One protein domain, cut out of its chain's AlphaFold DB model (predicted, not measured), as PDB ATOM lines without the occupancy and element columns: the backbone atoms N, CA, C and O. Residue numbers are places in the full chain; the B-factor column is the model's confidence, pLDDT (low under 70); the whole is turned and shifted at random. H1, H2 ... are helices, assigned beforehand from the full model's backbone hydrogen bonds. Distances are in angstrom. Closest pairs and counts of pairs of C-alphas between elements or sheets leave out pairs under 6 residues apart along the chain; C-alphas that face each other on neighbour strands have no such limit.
ATOM      1  N   HIS A   2     -19.015  44.570  48.017       41.56
ATOM      2  CA  HIS A   2     -18.470  45.152  49.266       41.56
ATOM      3  C   HIS A   2     -19.123  44.706  50.597       41.56
ATOM      4  O   HIS A   2     -18.578  44.992  51.659       41.56
ATOM      5  N   THR A   3     -20.259  44.004  50.580       60.84
ATOM      6  CA  THR A   3     -20.951  43.533  51.796       60.84
ATOM      7  C   THR A   3     -20.296  42.302  52.431       60.84
ATOM      8  O   THR A   3     -20.157  42.243  53.650       60.84
ATOM      9  N   ARG A   4     -19.826  41.339  51.624       61.91
ATOM     10  CA  ARG A   4     -19.263  40.066  52.122       61.91
ATOM     11  C   ARG A   4     -17.939  40.252  52.873       61.91
ATOM     12  O   ARG A   4     -17.714  39.575  53.868       61.91
ATOM     13  N   GLN A   5     -17.097  41.181  52.419       66.38
ATOM     14  CA  GLN A   5     -15.829  41.532  53.070       66.38
ATOM     15  C   GLN A   5     -16.080  42.035  54.504       66.38
ATOM     16  O   GLN A   5     -15.597  41.440  55.464       66.38
ATOM     17  N   LYS A   6     -16.946  43.050  54.647       75.62
ATOM     18  CA  LYS A   6     -17.337  43.631  55.941       75.62
ATOM     19  C   LYS A   6     -17.977  42.602  56.880       75.62
ATOM     20  O   LYS A   6     -17.725  42.623  58.080       75.62
ATOM     21  N   GLN A   7     -18.770  41.671  56.343       75.62
ATOM     22  CA  GLN A   7     -19.366  40.584  57.128       75.62
ATOM     23  C   GLN A   7     -18.307  39.611  57.681       75.62
ATOM     24  O   GLN A   7     -18.419  39.173  58.823       75.62
ATOM     25  N   LEU A   8     -17.266  39.284  56.903       80.81
ATOM     26  CA  LEU A   8     -16.152  38.446  57.365       80.81
ATOM     27  C   LEU A   8     -15.302  39.161  58.425       80.81
ATOM     28  O   LEU A   8     -14.930  38.547  59.424       80.81
ATOM     29  N   GLU A   9     -15.051  40.459  58.251       85.44
ATOM     30  CA  GLU A   9     -14.343  41.299  59.227       85.44
ATOM     31  C   GLU A   9     -15.111  41.395  60.555       85.44
ATOM     32  O   GLU A   9     -14.536  41.135  61.614       85.44
ATOM     33  N   ALA A  10     -16.424  41.652  60.512       82.50
ATOM     34  CA  ALA A  10     -17.287  41.653  61.694       82.50
ATOM     35  C   ALA A  10     -17.306  40.285  62.404       82.50
ATOM     36  O   ALA A  10     -17.207  40.216  63.630       82.50
ATOM     37  N   GLN A  11     -17.350  39.177  61.652       82.19
ATOM     38  CA  GLN A  11     -17.256  37.826  62.220       82.19
ATOM     39  C   GLN A  11     -15.896  37.545  62.877       82.19
ATOM     40  O   GLN A  11     -15.849  36.878  63.913       82.19
ATOM     41  N   ALA A  12     -14.795  38.051  62.313       87.25
ATOM     42  CA  ALA A  12     -13.467  37.927  62.906       87.25
ATOM     43  C   ALA A  12     -13.346  38.746  64.203       87.25
ATOM     44  O   ALA A  12     -12.864  38.232  65.214       87.25
ATOM     45  N   GLN A  13     -13.846  39.987  64.210       89.00
ATOM     46  CA  GLN A  13     -13.903  40.834  65.407       89.00
ATOM     47  C   GLN A  13     -14.750  40.194  66.516       89.00
ATOM     48  O   GLN A  13     -14.302  40.113  67.657       89.00
ATOM     49  N   TYR A  14     -15.918  39.646  66.171       88.62
ATOM     50  CA  TYR A  14     -16.773  38.904  67.097       88.62
ATOM     51  C   TYR A  14     -16.071  37.678  67.700       88.62
ATOM     52  O   TYR A  14     -16.075  37.485  68.915       88.62
ATOM     53  N   GLY A  15     -15.401  36.871  66.867       87.75
ATOM     54  CA  GLY A  15     -14.611  35.727  67.331       87.75
ATOM     55  C   GLY A  15     -13.467  36.131  68.271       87.75
ATOM     56  O   GLY A  15     -13.223  35.460  69.275       87.75
ATOM     57  N   ASN A  16     -12.809  37.259  67.993       91.44
ATOM     58  CA  ASN A  16     -11.772  37.823  68.856       91.44
ATOM     59  C   ASN A  16     -12.340  38.315  70.198       91.44
ATOM     60  O   ASN A  16     -11.755  38.022  71.240       91.44
ATOM     61  N   ALA A  17     -13.492  38.990  70.194       90.88
ATOM     62  CA  ALA A  17     -14.172  39.441  71.409       90.88
ATOM     63  C   ALA A  17     -14.632  38.257  72.282       90.88
ATOM     64  O   ALA A  17     -14.373  38.241  73.485       90.88
ATOM     65  N   MET A  18     -15.196  37.205  71.677       87.56
ATOM     66  CA  MET A  18     -15.521  35.945  72.362       87.56
ATOM     67  C   MET A  18     -14.287  35.277  72.984       87.56
ATOM     68  O   MET A  18     -14.337  34.800  74.120       87.56
ATOM     69  N   LYS A  19     -13.153  35.258  72.268       89.31
ATOM     70  CA  LYS A  19     -11.881  34.737  72.792       89.31
ATOM     71  C   LYS A  19     -11.373  35.575  73.971       89.31
ATOM     72  O   LYS A  19     -10.942  35.000  74.967       89.31
ATOM     73  N   ALA A  20     -11.447  36.903  73.878       90.31
ATOM     74  CA  ALA A  20     -11.046  37.815  74.945       90.31
ATOM     75  C   ALA A  20     -11.907  37.633  76.206       90.31
ATOM     76  O   ALA A  20     -11.353  37.451  77.289       90.31
ATOM     77  N   LEU A  21     -13.238  37.574  76.068       88.19
ATOM     78  CA  LEU A  21     -14.141  37.302  77.191       88.19
ATOM     79  C   LEU A  21     -13.857  35.931  77.822       88.19
ATOM     80  O   LEU A  21     -13.780  35.828  79.043       88.19
ATOM     81  N   ARG A  22     -13.637  34.880  77.019       86.06
ATOM     82  CA  ARG A  22     -13.299  33.546  77.543       86.06
ATOM     83  C   ARG A  22     -12.006  33.549  78.365       86.06
ATOM     84  O   ARG A  22     -11.962  32.888  79.395       86.06
ATOM     85  N   LEU A  23     -10.974  34.272  77.925       86.94
ATOM     86  CA  LEU A  23      -9.719  34.421  78.673       86.94
ATOM     87  C   LEU A  23      -9.923  35.239  79.959       86.94
ATOM     88  O   LEU A  23      -9.404  34.875  81.010       86.94
ATOM     89  N   TYR A  24     -10.723  36.306  79.905       84.38
ATOM     90  CA  TYR A  24     -11.072  37.121  81.072       84.38
ATOM     91  C   TYR A  24     -11.823  36.302  82.139       84.38
ATOM     92  O   TYR A  24     -11.464  36.331  83.317       84.38
ATOM     93  N   LEU A  25     -12.790  35.481  81.714       82.75
ATOM     94  CA  LEU A  25     -13.538  34.538  82.556       82.75
ATOM     95  C   LEU A  25     -12.688  33.389  83.130       82.75
ATOM     96  O   LEU A  25     -13.160  32.662  83.998       82.75
ATOM     97  N   GLN A  26     -11.439  33.196  82.701       82.56
ATOM     98  CA  GLN A  26     -10.538  32.224  83.338       82.56
ATOM     99  C   GLN A  26      -9.826  32.797  84.579       82.56
ATOM    100  O   GLN A  26      -9.273  32.031  85.364       82.56
ATOM    101  N   GLY A  27      -9.868  34.118  84.799       77.44
ATOM    102  CA  GLY A  27      -9.251  34.770  85.956       77.44
ATOM    103  C   GLY A  27     -10.107  34.682  87.234       77.44
ATOM    104  O   GLY A  27     -11.256  35.130  87.215       77.44
ATOM    105  N   PRO A  28      -9.569  34.204  88.377       63.31
ATOM    106  CA  PRO A  28     -10.360  33.936  89.587       63.31
ATOM    107  C   PRO A  28     -10.993  35.183  90.229       63.31
ATOM    108  O   PRO A  28     -11.995  35.071  90.930       63.31
ATOM    109  N   THR A  29     -10.447  36.378  89.984       62.81
ATOM    110  CA  THR A  29     -10.933  37.646  90.556       62.81
ATOM    111  C   THR A  29     -11.956  38.386  89.695       62.81
ATOM    112  O   THR A  29     -12.549  39.344  90.179       62.81
ATOM    113  N   LYS A  30     -12.178  37.984  88.433       61.75
ATOM    114  CA  LYS A  30     -12.984  38.761  87.464       61.75
ATOM    115  C   LYS A  30     -14.167  38.004  86.848       61.75
ATOM    116  O   LYS A  30     -14.848  38.523  85.977       61.75
ATOM    117  N   GLN A  31     -14.451  36.793  87.321       64.44
ATOM    118  CA  GLN A  31     -15.474  35.894  86.761       64.44
ATOM    119  C   GLN A  31     -16.941  36.350  86.888       64.44
ATOM    120  O   GLN A  31     -17.825  35.654  86.394       64.44
ATOM    121  N   ALA A  32     -17.224  37.442  87.600       73.44
ATOM    122  CA  ALA A  32     -18.586  37.826  87.963       73.44
ATOM    123  C   ALA A  32     -18.690  39.319  88.335       73.44
ATOM    124  O   ALA A  32     -19.009  39.643  89.474       73.44
ATOM    125  N   THR A  33     -18.403  40.214  87.387       85.38
ATOM    126  CA  THR A  33     -18.612  41.671  87.531       85.38
ATOM    127  C   THR A  33     -19.696  42.185  86.579       85.38
ATOM    128  O   THR A  33     -20.004  41.540  85.574       85.38
ATOM    129  N   SER A  34     -20.228  43.383  86.822       86.81
ATOM    130  CA  SER A  34     -21.150  44.047  85.887       86.81
ATOM    131  C   SER A  34     -20.503  44.384  84.539       86.81
ATOM    132  O   SER A  34     -21.174  44.286  83.514       86.81
ATOM    133  N   ASP A  35     -19.187  44.631  84.491       87.56
ATOM    134  CA  ASP A  35     -18.427  44.703  83.228       87.56
ATOM    135  C   ASP A  35     -18.536  43.400  82.426       87.56
ATOM    136  O   ASP A  35     -18.658  43.410  81.202       87.56
ATOM    137  N   THR A  36     -18.516  42.261  83.126       87.94
ATOM    138  CA  THR A  36     -18.656  40.932  82.520       87.94
ATOM    139  C   THR A  36     -20.065  40.752  81.955       87.94
ATOM    140  O   THR A  36     -20.209  40.273  80.831       87.94
ATOM    141  N   LEU A  37     -21.104  41.187  82.682       87.94
ATOM    142  CA  LEU A  37     -22.478  41.217  82.162       87.94
ATOM    143  C   LEU A  37     -22.600  42.122  80.937       87.94
ATOM    144  O   LEU A  37     -23.211  41.720  79.952       87.94
ATOM    145  N   CYS A  38     -21.988  43.307  80.969       88.56
ATOM    146  CA  CYS A  38     -22.001  44.255  79.860       88.56
ATOM    147  C   CYS A  38     -21.320  43.660  78.617       88.56
ATOM    148  O   CYS A  38     -21.893  43.677  77.530       88.56
ATOM    149  N   ALA A  39     -20.156  43.023  78.779       89.38
ATOM    150  CA  ALA A  39     -19.463  42.336  77.692       89.38
ATOM    151  C   ALA A  39     -20.285  41.175  77.099       89.38
ATOM    152  O   ALA A  39     -20.377  41.051  75.878       89.38
ATOM    153  N   VAL A  40     -20.919  40.343  77.937       87.94
ATOM    154  CA  VAL A  40     -21.810  39.253  77.485       87.94
ATOM    155  C   VAL A  40     -23.029  39.812  76.749       87.94
ATOM    156  O   VAL A  40     -23.397  39.297  75.695       87.94
ATOM    157  N   TRP A  41     -23.632  40.881  77.268       84.44
ATOM    158  CA  TRP A  41     -24.786  41.547  76.671       84.44
ATOM    159  C   TRP A  41     -24.461  42.151  75.296       84.44
ATOM    160  O   TRP A  41     -25.177  41.896  74.329       84.44
ATOM    161  N   LEU A  42     -23.331  42.852  75.163       85.88
ATOM    162  CA  LEU A  42     -22.849  43.360  73.873       85.88
ATOM    163  C   LEU A  42     -22.570  42.224  72.872       85.88
ATOM    164  O   LEU A  42     -22.843  42.368  71.682       85.88
ATOM    165  N   LEU A  43     -22.066  41.076  73.333       86.69
ATOM    166  CA  LEU A  43     -21.855  39.895  72.485       86.69
ATOM    167  C   LEU A  43     -23.161  39.215  72.056       86.69
ATOM    168  O   LEU A  43     -23.201  38.635  70.973       86.69
ATOM    169  N   ILE A  44     -24.222  39.292  72.857       82.12
ATOM    170  CA  ILE A  44     -25.561  38.865  72.436       82.12
ATOM    171  C   ILE A  44     -26.040  39.759  71.283       82.12
ATOM    172  O   ILE A  44     -26.303  39.260  70.195       82.12
ATOM    173  N   ILE A  45     -26.010  41.081  71.467       79.00
ATOM    174  CA  ILE A  45     -26.419  42.057  70.441       79.00
ATOM    175  C   ILE A  45     -25.650  41.866  69.127       79.00
ATOM    176  O   ILE A  45     -26.234  41.829  68.044       79.00
ATOM    177  N   CYS A  46     -24.327  41.717  69.209       82.38
ATOM    178  CA  CYS A  46     -23.502  41.501  68.027       82.38
ATOM    179  C   CYS A  46     -23.797  40.160  67.334       82.38
ATOM    180  O   CYS A  46     -23.636  40.077  66.118       82.38
ATOM    181  N   GLN A  47     -24.227  39.116  68.056       78.88
ATOM    182  CA  GLN A  47     -24.641  37.857  67.427       78.88
ATOM    183  C   GLN A  47     -25.882  38.061  66.555       78.88
ATOM    184  O   GLN A  47     -25.893  37.600  65.408       78.88
ATOM    185  N   ASP A  48     -26.878  38.775  67.086       74.19
ATOM    186  CA  ASP A  48     -28.147  39.074  66.421       74.19
ATOM    187  C   ASP A  48     -27.894  39.814  65.093       74.19
ATOM    188  O   ASP A  48     -28.444  39.456  64.055       74.19
ATOM    189  N   TRP A  49     -26.973  40.786  65.087       75.88
ATOM    190  CA  TRP A  49     -26.610  41.558  63.887       75.88
ATOM    191  C   TRP A  49     -25.741  40.799  62.876       75.88
ATOM    192  O   TRP A  49     -25.764  41.096  61.681       75.88
ATOM    193  N   ILE A  50     -24.943  39.833  63.336       75.88
ATOM    194  CA  ILE A  50     -24.069  39.019  62.478       75.88
ATOM    195  C   ILE A  50     -24.846  37.855  61.822       75.88
ATOM    196  O   ILE A  50     -24.349  37.253  60.862       75.88
ATOM    197  N   GLY A  51     -26.058  37.553  62.305       65.06
ATOM    198  CA  GLY A  51     -26.947  36.525  61.756       65.06
ATOM    199  C   GLY A  51     -26.484  35.092  62.040       65.06
ATOM    200  O   GLY A  51     -26.768  34.173  61.270       65.06
ATOM    201  N   ARG A  52     -25.713  34.874  63.115       62.72
ATOM    202  CA  ARG A  52     -25.216  33.539  63.503       62.72
ATOM    203  C   ARG A  52     -26.176  32.843  64.471       62.72
ATOM    204  O   ARG A  52     -25.851  32.636  65.632       62.72
ATOM    205  N   HIS A  53     -27.316  32.385  63.958       58.84
ATOM    206  CA  HIS A  53     -28.303  31.598  64.721       58.84
ATOM    207  C   HIS A  53     -28.000  30.083  64.761       58.84
ATOM    208  O   HIS A  53     -28.909  29.256  64.797       58.84
ATOM    209  N   GLN A  54     -26.723  29.694  64.665       48.72
ATOM    210  CA  GLN A  54     -26.308  28.291  64.538       48.72
ATOM    211  C   GLN A  54     -25.130  27.946  65.455       48.72
ATOM    212  O   GLN A  54     -24.005  27.726  64.999       48.72
ATOM    213  N   SER A  55     -25.398  27.831  66.756       45.16
ATOM    214  CA  SER A  55     -24.512  27.135  67.688       45.16
ATOM    215  C   SER A  55     -25.117  25.786  68.108       45.16
ATOM    216  O   SER A  55     -26.197  25.690  68.676       45.16
ATOM    217  N   LYS A  56     -24.369  24.696  67.883       38.06
ATOM    218  CA  LYS A  56     -24.607  23.389  68.538       38.06
ATOM    219  C   LYS A  56     -24.206  23.386  70.027       38.06
ATOM    220  O   LYS A  56     -24.227  22.340  70.667       38.06
ATOM    221  N   HIS A  57     -23.782  24.530  70.559       37.72
ATOM    222  CA  HIS A  57     -23.142  24.675  71.860       37.72
ATOM    223  C   HIS A  57     -23.734  25.895  72.567       37.72
ATOM    224  O   HIS A  57     -23.660  26.976  71.994       37.72
ATOM    225  N   GLY A  58     -24.275  25.678  73.775       51.56
ATOM    226  CA  GLY A  58     -24.705  26.661  74.785       51.56
ATOM    227  C   GLY A  58     -25.209  28.014  74.282       51.56
ATOM    228  O   GLY A  58     -24.412  28.863  73.888       51.56
ATOM    229  N   ASP A  59     -26.515  28.255  74.390       69.06
ATOM    230  CA  ASP A  59     -27.090  29.557  74.058       69.06
ATOM    231  C   ASP A  59     -26.462  30.659  74.918       69.06
ATOM    232  O   ASP A  59     -26.220  30.488  76.116       69.06
ATOM    233  N   HIS A  60     -26.214  31.826  74.323       76.31
ATOM    234  CA  HIS A  60     -25.583  32.942  75.035       76.31
ATOM    235  C   HIS A  60     -26.416  33.412  76.241       76.31
ATOM    236  O   HIS A  60     -25.861  33.941  77.201       76.31
ATOM    237  N   TYR A  61     -27.722  33.135  76.233       80.44
ATOM    238  CA  TYR A  61     -28.659  33.355  77.334       80.44
ATOM    239  C   TYR A  61     -28.487  32.350  78.490       80.44
ATOM    240  O   TYR A  61     -28.612  32.736  79.653       80.44
ATOM    241  N   GLU A  62     -28.091  31.100  78.207       84.38
ATOM    242  CA  GLU A  62     -27.659  30.116  79.217       84.38
ATOM    243  C   GLU A  62     -26.403  30.648  79.928       84.38
ATOM    244  O   GLU A  62     -26.398  30.800  81.153       84.38
ATOM    245  N   GLY A  63     -25.397  31.078  79.156       84.25
ATOM    246  CA  GLY A  63     -24.185  31.728  79.673       84.25
ATOM    247  C   GLY A  63     -24.459  33.009  80.473       84.25
ATOM    248  O   GLY A  63     -23.940  33.161  81.582       84.25
ATOM    249  N   LEU A  64     -25.319  33.897  79.960       87.94
ATOM    250  CA  LEU A  64     -25.752  35.114  80.654       87.94
ATOM    251  C   LEU A  64     -26.432  34.780  81.982       87.94
ATOM    252  O   LEU A  64     -26.114  35.410  82.984       87.94
ATOM    253  N   SER A  65     -27.316  33.777  82.024       89.19
ATOM    254  CA  SER A  65     -27.999  33.386  83.261       89.19
ATOM    255  C   SER A  65     -27.022  32.883  84.328       89.19
ATOM    256  O   SER A  65     -27.129  33.272  85.491       89.19
ATOM    257  N   HIS A  66     -26.004  32.102  83.946       87.88
ATOM    258  CA  HIS A  66     -24.957  31.656  84.867       87.88
ATOM    259  C   HIS A  66     -24.119  32.820  85.409       87.88
ATOM    260  O   HIS A  66     -23.888  32.890  86.617       87.88
ATOM    261  N   ILE A  67     -23.696  33.748  84.543       88.31
ATOM    262  CA  ILE A  67     -22.892  34.910  84.947       88.31
ATOM    263  C   ILE A  67     -23.727  35.865  85.808       88.31
ATOM    264  O   ILE A  67     -23.265  36.273  86.867       88.31
ATOM    265  N   LEU A  68     -24.981  36.139  85.439       90.12
ATOM    266  CA  LEU A  68     -25.919  36.946  86.227       90.12
ATOM    267  C   LEU A  68     -26.128  36.364  87.625       90.12
ATOM    268  O   LEU A  68     -26.031  37.088  88.613       90.12
ATOM    269  N   ASN A  69     -26.340  35.050  87.721       89.88
ATOM    270  CA  ASN A  69     -26.454  34.369  89.007       89.88
ATOM    271  C   ASN A  69     -25.165  34.472  89.836       89.88
ATOM    272  O   ASN A  69     -25.247  34.626  91.053       89.88
ATOM    273  N   ALA A  70     -23.987  34.428  89.207       87.38
ATOM    274  CA  ALA A  70     -22.707  34.574  89.896       87.38
ATOM    275  C   ALA A  70     -22.422  36.017  90.356       87.38
ATOM    276  O   ALA A  70     -21.857  36.190  91.432       87.38
ATOM    277  N   VAL A  71     -22.806  37.029  89.569       85.81
ATOM    278  CA  VAL A  71     -22.639  38.464  89.880       85.81
ATOM    279  C   VAL A  71     -23.586  38.854  91.010       85.81
ATOM    280  O   VAL A  71     -23.158  39.243  92.095       85.81
ATOM    281  N   ALA A  72     -24.889  38.655  90.800       86.38
ATOM    282  CA  ALA A  72     -25.915  39.125  91.720       86.38
ATOM    283  C   ALA A  72     -25.936  38.375  93.066       86.38
ATOM    284  O   ALA A  72     -26.524  38.874  94.020       86.38
ATOM    285  N   SER A  73     -25.272  37.216  93.174       82.25
ATOM    286  CA  SER A  73     -25.088  36.507  94.455       82.25
ATOM    287  C   SER A  73     -23.859  36.961  95.259       82.25
ATOM    288  O   SER A  73     -23.696  36.509  96.389       82.25
ATOM    289  N   LYS A  74     -22.973  37.792  94.689       75.38
ATOM    290  CA  LYS A  74     -21.707  38.227  95.319       75.38
ATOM    291  C   LYS A  74     -21.674  39.701  95.718       75.38
ATOM    292  O   LYS A  74     -20.768  40.089  96.448       75.38
ATOM    293  N   GLN A  75     -22.582  40.509  95.185       67.38
ATOM    294  CA  GLN A  75     -22.422  41.958  95.113       67.38
ATOM    295  C   GLN A  75     -23.504  42.674  95.918       67.38
ATOM    296  O   GLN A  75     -24.689  42.385  95.750       67.38
ATOM    297  N   ASP A  76     -23.096  43.629  96.754       75.31
ATOM    298  CA  ASP A  76     -24.013  44.614  97.320       75.31
ATOM    299  C   ASP A  76     -24.480  45.536  96.187       75.31
ATOM    300  O   ASP A  76     -23.676  46.158  95.495       75.31
ATOM    301  N   TRP A  77     -25.792  45.602  95.962       79.38
ATOM    302  CA  TRP A  77     -26.403  46.282  94.815       79.38
ATOM    303  C   TRP A  77     -26.461  47.814  94.986       79.38
ATOM    304  O   TRP A  77     -27.507  48.430  94.790       79.38
ATOM    305  N   SER A  78     -25.366  48.446  95.413       78.38
ATOM    306  CA  SER A  78     -25.324  49.882  95.724       78.38
ATOM    307  C   SER A  78     -25.056  50.782  94.519       78.38
ATOM    308  O   SER A  78     -25.490  51.932  94.519       78.38
ATOM    309  N   ASP A  79     -24.331  50.297  93.508       85.25
ATOM    310  CA  ASP A  79     -23.934  51.110  92.359       85.25
ATOM    311  C   ASP A  79     -25.039  51.185  91.274       85.25
ATOM    312  O   ASP A  79     -25.634  50.161  90.921       85.25
ATOM    313  N   PRO A  80     -25.336  52.371  90.701       85.12
ATOM    314  CA  PRO A  80     -26.372  52.519  89.678       85.12
ATOM    315  C   PRO A  80     -26.163  51.679  88.409       85.12
ATOM    316  O   PRO A  80     -27.150  51.196  87.844       85.12
ATOM    317  N   PHE A  81     -24.917  51.494  87.960       85.44
ATOM    318  CA  PHE A  81     -24.590  50.682  86.788       85.44
ATOM    319  C   PHE A  81     -24.728  49.189  87.099       85.44
ATOM    320  O   PHE A  81     -25.329  48.473  86.297       85.44
ATOM    321  N   ASP A  82     -24.306  48.731  88.283       86.25
ATOM    322  CA  ASP A  82     -24.572  47.362  88.751       86.25
ATOM    323  C   ASP A  82     -26.073  47.042  88.730       86.25
ATOM    324  O   ASP A  82     -26.504  46.053  88.128       86.25
ATOM    325  N   ILE A  83     -26.899  47.901  89.340       85.94
ATOM    326  CA  ILE A  83     -28.349  47.678  89.401       85.94
ATOM    327  C   ILE A  83     -28.952  47.699  87.986       85.94
ATOM    328  O   ILE A  83     -29.822  46.879  87.687       85.94
ATOM    329  N   ALA A  84     -28.505  48.603  87.106       84.94
ATOM    330  CA  ALA A  84     -28.964  48.655  85.717       84.94
ATOM    331  C   ALA A  84     -28.601  47.372  84.949       84.94
ATOM    332  O   ALA A  84     -29.473  46.781  84.310       84.94
ATOM    333  N   MET A  85     -27.362  46.890  85.065       87.69
ATOM    334  CA  MET A  85     -26.912  45.663  84.406       87.69
ATOM    335  C   MET A  85     -27.647  44.421  84.916       87.69
ATOM    336  O   MET A  85     -28.042  43.577  84.107       87.69
ATOM    337  N   ILE A  86     -27.893  44.316  86.227       88.75
ATOM    338  CA  ILE A  86     -28.668  43.215  86.816       88.75
ATOM    339  C   ILE A  86     -30.139  43.290  86.371       88.75
ATOM    340  O   ILE A  86     -30.701  42.265  85.986       88.75
ATOM    341  N   LEU A  87     -30.756  44.477  86.347       85.88
ATOM    342  CA  LEU A  87     -32.136  44.694  85.884       85.88
ATOM    343  C   LEU A  87     -32.318  44.280  84.414       85.88
ATOM    344  O   LEU A  87     -33.213  43.497  84.092       85.88
ATOM    345  N   ILE A  88     -31.441  44.775  83.540       84.38
ATOM    346  CA  ILE A  88     -31.427  44.507  82.096       84.38
ATOM    347  C   ILE A  88     -31.220  43.016  81.824       84.38
ATOM    348  O   ILE A  88     -32.007  42.396  81.107       84.38
ATOM    349  N   SER A  89     -30.209  42.419  82.458       87.88
ATOM    350  CA  SER A  89     -29.921  40.990  82.315       87.88
ATOM    351  C   SER A  89     -31.067  40.129  82.850       87.88
ATOM    352  O   SER A  89     -31.394  39.113  82.242       87.88
ATOM    353  N   SER A  90     -31.727  40.547  83.938       88.62
ATOM    354  CA  SER A  90     -32.905  39.855  84.478       88.62
ATOM    355  C   SER A  90     -34.060  39.840  83.484       88.62
ATOM    356  O   SER A  90     -34.640  38.783  83.268       88.62
ATOM    357  N   MET A  91     -34.380  40.977  82.853       83.62
ATOM    358  CA  MET A  91     -35.453  41.046  81.851       83.62
ATOM    359  C   MET A  91     -35.193  40.098  80.677       83.62
ATOM    360  O   MET A  91     -36.075  39.324  80.309       83.62
ATOM    361  N   ILE A  92     -33.968  40.093  80.142       83.44
ATOM    362  CA  ILE A  92     -33.566  39.179  79.064       83.44
ATOM    363  C   ILE A  92     -33.708  37.717  79.506       83.44
ATOM    364  O   ILE A  92     -34.345  36.925  78.818       83.44
ATOM    365  N   VAL A  93     -33.143  37.362  80.665       87.62
ATOM    366  CA  VAL A  93     -33.165  35.991  81.200       87.62
ATOM    367  C   VAL A  93     -34.597  35.529  81.487       87.62
ATOM    368  O   VAL A  93     -34.913  34.374  81.221       87.62
ATOM    369  N   ILE A  94     -35.491  36.399  81.972       86.50
ATOM    370  CA  ILE A  94     -36.913  36.066  82.170       86.50
ATOM    371  C   ILE A  94     -37.573  35.717  80.840       86.50
ATOM    372  O   ILE A  94     -38.201  34.662  80.747       86.50
ATOM    373  N   ILE A  95     -37.420  36.578  79.831       79.88
ATOM    374  CA  ILE A  95     -38.072  36.418  78.528       79.88
ATOM    375  C   ILE A  95     -37.547  35.179  77.799       79.88
ATOM    376  O   ILE A  95     -38.352  34.391  77.308       79.88
ATOM    377  N   ASP A  96     -36.232  34.947  77.790       80.38
ATOM    378  CA  ASP A  96     -35.657  33.731  77.199       80.38
ATOM    379  C   ASP A  96     -36.105  32.469  77.959       80.38
ATOM    380  O   ASP A  96     -36.465  31.460  77.354       80.38
ATOM    381  N   SER A  97     -36.231  32.539  79.292       83.69
ATOM    382  CA  SER A  97     -36.693  31.402  80.101       83.69
ATOM    383  C   SER A  97     -38.127  30.938  79.798       83.69
ATOM    384  O   SER A  97     -38.508  29.841  80.224       83.69
ATOM    385  N   ILE A  98     -38.931  31.738  79.082       77.31
ATOM    386  CA  ILE A  98     -40.263  31.338  78.600       77.31
ATOM    387  C   ILE A  98     -40.141  30.141  77.647       77.31
ATOM    388  O   ILE A  98     -40.950  29.217  77.723       77.31
ATOM    389  N   THR A  99     -39.116  30.128  76.788       70.00
ATOM    390  CA  THR A  99     -38.890  29.075  75.785       70.00
ATOM    391  C   THR A  99     -37.689  28.182  76.099       70.00
ATOM    392  O   THR A  99     -37.674  27.026  75.677       70.00
ATOM    393  N   ASN A 100     -36.727  28.653  76.898       75.31
ATOM    394  CA  ASN A 100     -35.546  27.895  77.301       75.31
ATOM    395  C   ASN A 100     -35.600  27.473  78.789       75.31
ATOM    396  O   ASN A 100     -35.236  28.246  79.677       75.31
ATOM    397  N   PRO A 101     -35.998  26.228  79.129       73.19
ATOM    398  CA  PRO A 101     -36.151  25.790  80.523       73.19
ATOM    399  C   PRO A 101     -34.826  25.618  81.292       73.19
ATOM    400  O   PRO A 101     -34.855  25.364  82.508       73.19
ATOM    401  N   LYS A 102     -33.680  25.720  80.601       79.81
ATOM    402  CA  LYS A 102     -32.344  25.751  81.212       79.81
ATOM    403  C   LYS A 102     -32.006  27.124  81.789       79.81
ATOM    404  O   LYS A 102     -31.334  27.203  82.813       79.81
ATOM    405  N   VAL A 103     -32.493  28.186  81.149       84.31
ATOM    406  CA  VAL A 103     -32.252  29.572  81.547       84.31
ATOM    407  C   VAL A 103     -33.088  29.877  82.781       84.31
ATOM    408  O   VAL A 103     -34.315  29.762  82.777       84.31
ATOM    409  N   ARG A 104     -32.411  30.178  83.895       82.12
ATOM    410  CA  ARG A 104     -33.040  30.336  85.212       82.12
ATOM    411  C   ARG A 104     -32.371  31.429  86.029       82.12
ATOM    412  O   ARG A 104     -31.146  31.495  86.124       82.12
ATOM    413  N   LEU A 105     -33.199  32.226  86.691       84.94
ATOM    414  CA  LEU A 105     -32.773  33.133  87.750       84.94
ATOM    415  C   LEU A 105     -32.595  32.365  89.064       84.94
ATOM    416  O   LEU A 105     -33.364  31.455  89.378       84.94
ATOM    417  N   GLY A 106     -31.566  32.731  89.821       83.94
ATOM    418  CA  GLY A 106     -31.263  32.173  91.133       83.94
ATOM    419  C   GLY A 106     -32.069  32.819  92.270       83.94
ATOM    420  O   GLY A 106     -32.750  33.825  92.062       83.94
ATOM    421  N   PRO A 107     -31.958  32.297  93.507       85.50
ATOM    422  CA  PRO A 107     -32.745  32.763  94.658       85.50
ATOM    423  C   PRO A 107     -32.553  34.244  95.025       85.50
ATOM    424  O   PRO A 107     -33.436  34.848  95.632       85.50
ATOM    425  N   TRP A 108     -31.422  34.848  94.640       87.44
ATOM    426  CA  TRP A 108     -31.146  36.280  94.811       87.44
ATOM    427  C   TRP A 108     -32.218  37.165  94.151       87.44
ATOM    428  O   TRP A 108     -32.521  38.248  94.655       87.44
ATOM    429  N   PHE A 109     -32.827  36.693  93.057       88.56
ATOM    430  CA  PHE A 109     -33.731  37.483  92.227       88.56
ATOM    431  C   PHE A 109     -34.978  37.945  92.975       88.56
ATOM    432  O   PHE A 109     -35.445  39.053  92.733       88.56
ATOM    433  N   GLN A 110     -35.498  37.147  93.914       83.19
ATOM    434  CA  GLN A 110     -36.649  37.566  94.711       83.19
ATOM    435  C   GLN A 110     -36.325  38.836  95.512       83.19
ATOM    436  O   GLN A 110     -37.066  39.813  95.430       83.19
ATOM    437  N   ARG A 111     -35.180  38.857  96.207       83.50
ATOM    438  CA  ARG A 111     -34.723  40.019  96.986       83.50
ATOM    439  C   ARG A 111     -34.468  41.229  96.087       83.50
ATOM    440  O   ARG A 111     -34.842  42.342  96.436       83.50
ATOM    441  N   PHE A 112     -33.879  41.010  94.910       83.88
ATOM    442  CA  PHE A 112     -33.643  42.077  93.936       83.88
ATOM    443  C   PHE A 112     -34.952  42.660  93.385       83.88
ATOM    444  O   PHE A 112     -35.103  43.875  93.302       83.88
ATOM    445  N   ALA A 113     -35.930  41.816  93.047       80.31
ATOM    446  CA  ALA A 113     -37.236  42.250  92.559       80.31
ATOM    447  C   ALA A 113     -38.075  42.952  93.645       80.31
ATOM    448  O   ALA A 113     -38.887  43.813  93.311       80.31
ATOM    449  N   GLU A 114     -37.873  42.618  94.923       76.94
ATOM    450  CA  GLU A 114     -38.474  43.312  96.068       76.94
ATOM    451  C   GLU A 114     -37.826  44.686  96.329       76.94
ATOM    452  O   GLU A 114     -38.547  45.647  96.590       76.94
ATOM    453  N   ALA A 115     -36.495  44.800  96.215       75.06
ATOM    454  CA  ALA A 115     -35.752  46.038  96.478       75.06
ATOM    455  C   ALA A 115     -35.718  47.030  95.294       75.06
ATOM    456  O   ALA A 115     -35.766  48.240  95.504       75.06
ATOM    457  N   TYR A 116     -35.639  46.529  94.056       70.81
ATOM    458  CA  TYR A 116     -35.398  47.324  92.838       70.81
ATOM    459  C   TYR A 116     -36.453  47.145  91.742       70.81
ATOM    460  O   TYR A 116     -36.358  47.795  90.693       70.81
ATOM    461  N   GLY A 117     -37.454  46.285  91.961       58.28
ATOM    462  CA  GLY A 117     -38.674  46.295  91.158       58.28
ATOM    463  C   GLY A 117     -39.451  47.605  91.359       58.28
ATOM    464  O   GLY A 117     -39.237  48.291  92.360       58.28
ATOM    465  N   PRO A 118     -40.361  47.983  90.438       50.94
ATOM    466  CA  PRO A 118     -41.062  49.261  90.531       50.94
ATOM    467  C   PRO A 118     -41.810  49.363  91.858       50.94
ATOM    468  O   PRO A 118     -42.633  48.493  92.186       50.94
ATOM    469  N   ALA A 119     -41.464  50.398  92.623       42.44
ATOM    470  CA  ALA A 119     -41.750  50.499  94.044       42.44
ATOM    471  C   ALA A 119     -43.239  50.304  94.369       42.44
ATOM    472  O   ALA A 119     -44.139  50.554  93.562       42.44
ATOM    473  N   ARG A 120     -43.517  49.923  95.618       40.12
ATOM    474  CA  ARG A 120     -44.828  50.167  96.237       40.12
ATOM    475  C   ARG A 120     -44.922  51.652  96.626       40.12
ATOM    476  O   ARG A 120     -45.040  51.971  97.803       40.12
ATOM    477  N   SER A 121     -44.769  52.560  95.659       40.22
ATOM    478  CA  SER A 121     -44.780  54.005  95.897       40.22
ATOM    479  C   SER A 121     -46.212  54.515  96.004       40.22
ATOM    480  O   SER A 121     -46.921  54.618  95.008       40.22
ATOM    481  N   SER A 122     -46.617  54.866  97.221       41.38
ATOM    482  CA  SER A 122     -47.968  55.321  97.566       41.38
ATOM    483  C   SER A 122     -48.324  56.742  97.086       41.38
ATOM    484  O   SER A 122     -49.342  57.269  97.524       41.38
ATOM    485  N   THR A 123     -47.476  57.402  96.284       42.62
ATOM    486  CA  THR A 123     -47.512  58.868  96.072       42.62
ATOM    487  C   THR A 123     -47.007  59.361  94.699       42.62
ATOM    488  O   THR A 123     -46.634  60.524  94.574       42.62
TER     489      THR A 123
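Overview. This is residues 2 to 123 of the 548 residues of an uncharacterized protein of Mytilinidion resinicola (UniProt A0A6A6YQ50). The longest helix, H1, packs on H2 alone and makes one end of an elongated model; H2, H3 and H4 form a three-helix bundle, up and down, each running against the one before it in the chain. H5, a short helix, is near H3 and H4 at the end away from H1, and residues 118 to 123 after it stick out as a tail. The printed part has 122 residues with five named helices, in the order H1, H2, H3, H4, H5, and no named strand; its class is all helix. It is only just compact, close to loose, with a radius of gyration of the C-alphas of 16.2 A, and it spans 57 by 32 by 29 A.

Along the chain. Find C-alpha 2 at (-18.470, 45.152, 49.266); from there H1, residues 2 to 24, runs 33.6 A to C-alpha 24 at (-11.072, 37.121, 81.072). H2, residues 34 to 50, measures 24.1 A from first to last C-alpha. H3 holds residues 60 to 72 and measures 17.8 A. H4, residues 80 to 96, measures 24.4 A. H5, residues 108 to 116, measures 12.0 A and ends at C-alpha 116, at (-35.398, 47.324, 92.838).

Arrangement. Start from H1, which touches H2 at a shallow tilt of 24 degrees, opposite ways, as a hairpin; their closest C-alphas, of Gln 11 and Ile 50, are 6.9 A apart. H2 is the hub, touching H1, H3 and H4. H2 and H3 are a hairpin at a shallow tilt of 13 degrees, opposite ways, closest at the C-alphas of Ile 44 and His 60, 6.5 A. H3 and H4 are a hairpin at a steep tilt of 40 degrees, closest at the C-alphas of Ser 65 and Val 93, 6.1 A. H2 touches H4 with residues 34 to 41 alone, the same way at a steep tilt of 45 degrees; the closest C-alphas are those of Ser 34 and Asp 82, 5.6 A. H5 is close to H3 but not clearly touching; their closest C-alphas, of Ala 72 and Trp 108, are 6.7 A apart. H1 is apart from H3, H4 and H5. In the backbone, every O i to N i+4 pair is within hydrogen-bond range in H2, H3, H4 and H5, and 18 of 19 in H1.

Size, cuts and confidence. The C-alphas farthest apart, of His 2 and Ser 122, stand 57.5 A from each other. The printed part has no cut. The link from H4 to H5, 11 residues, is long. Residues 53 to 58 and 118 to 123 stand free. The mean pLDDT of the printed part is 77.5; look for values under 70 at residues 2 to 5, 28 to 31, 51 to 59, 75 and 117 to 123.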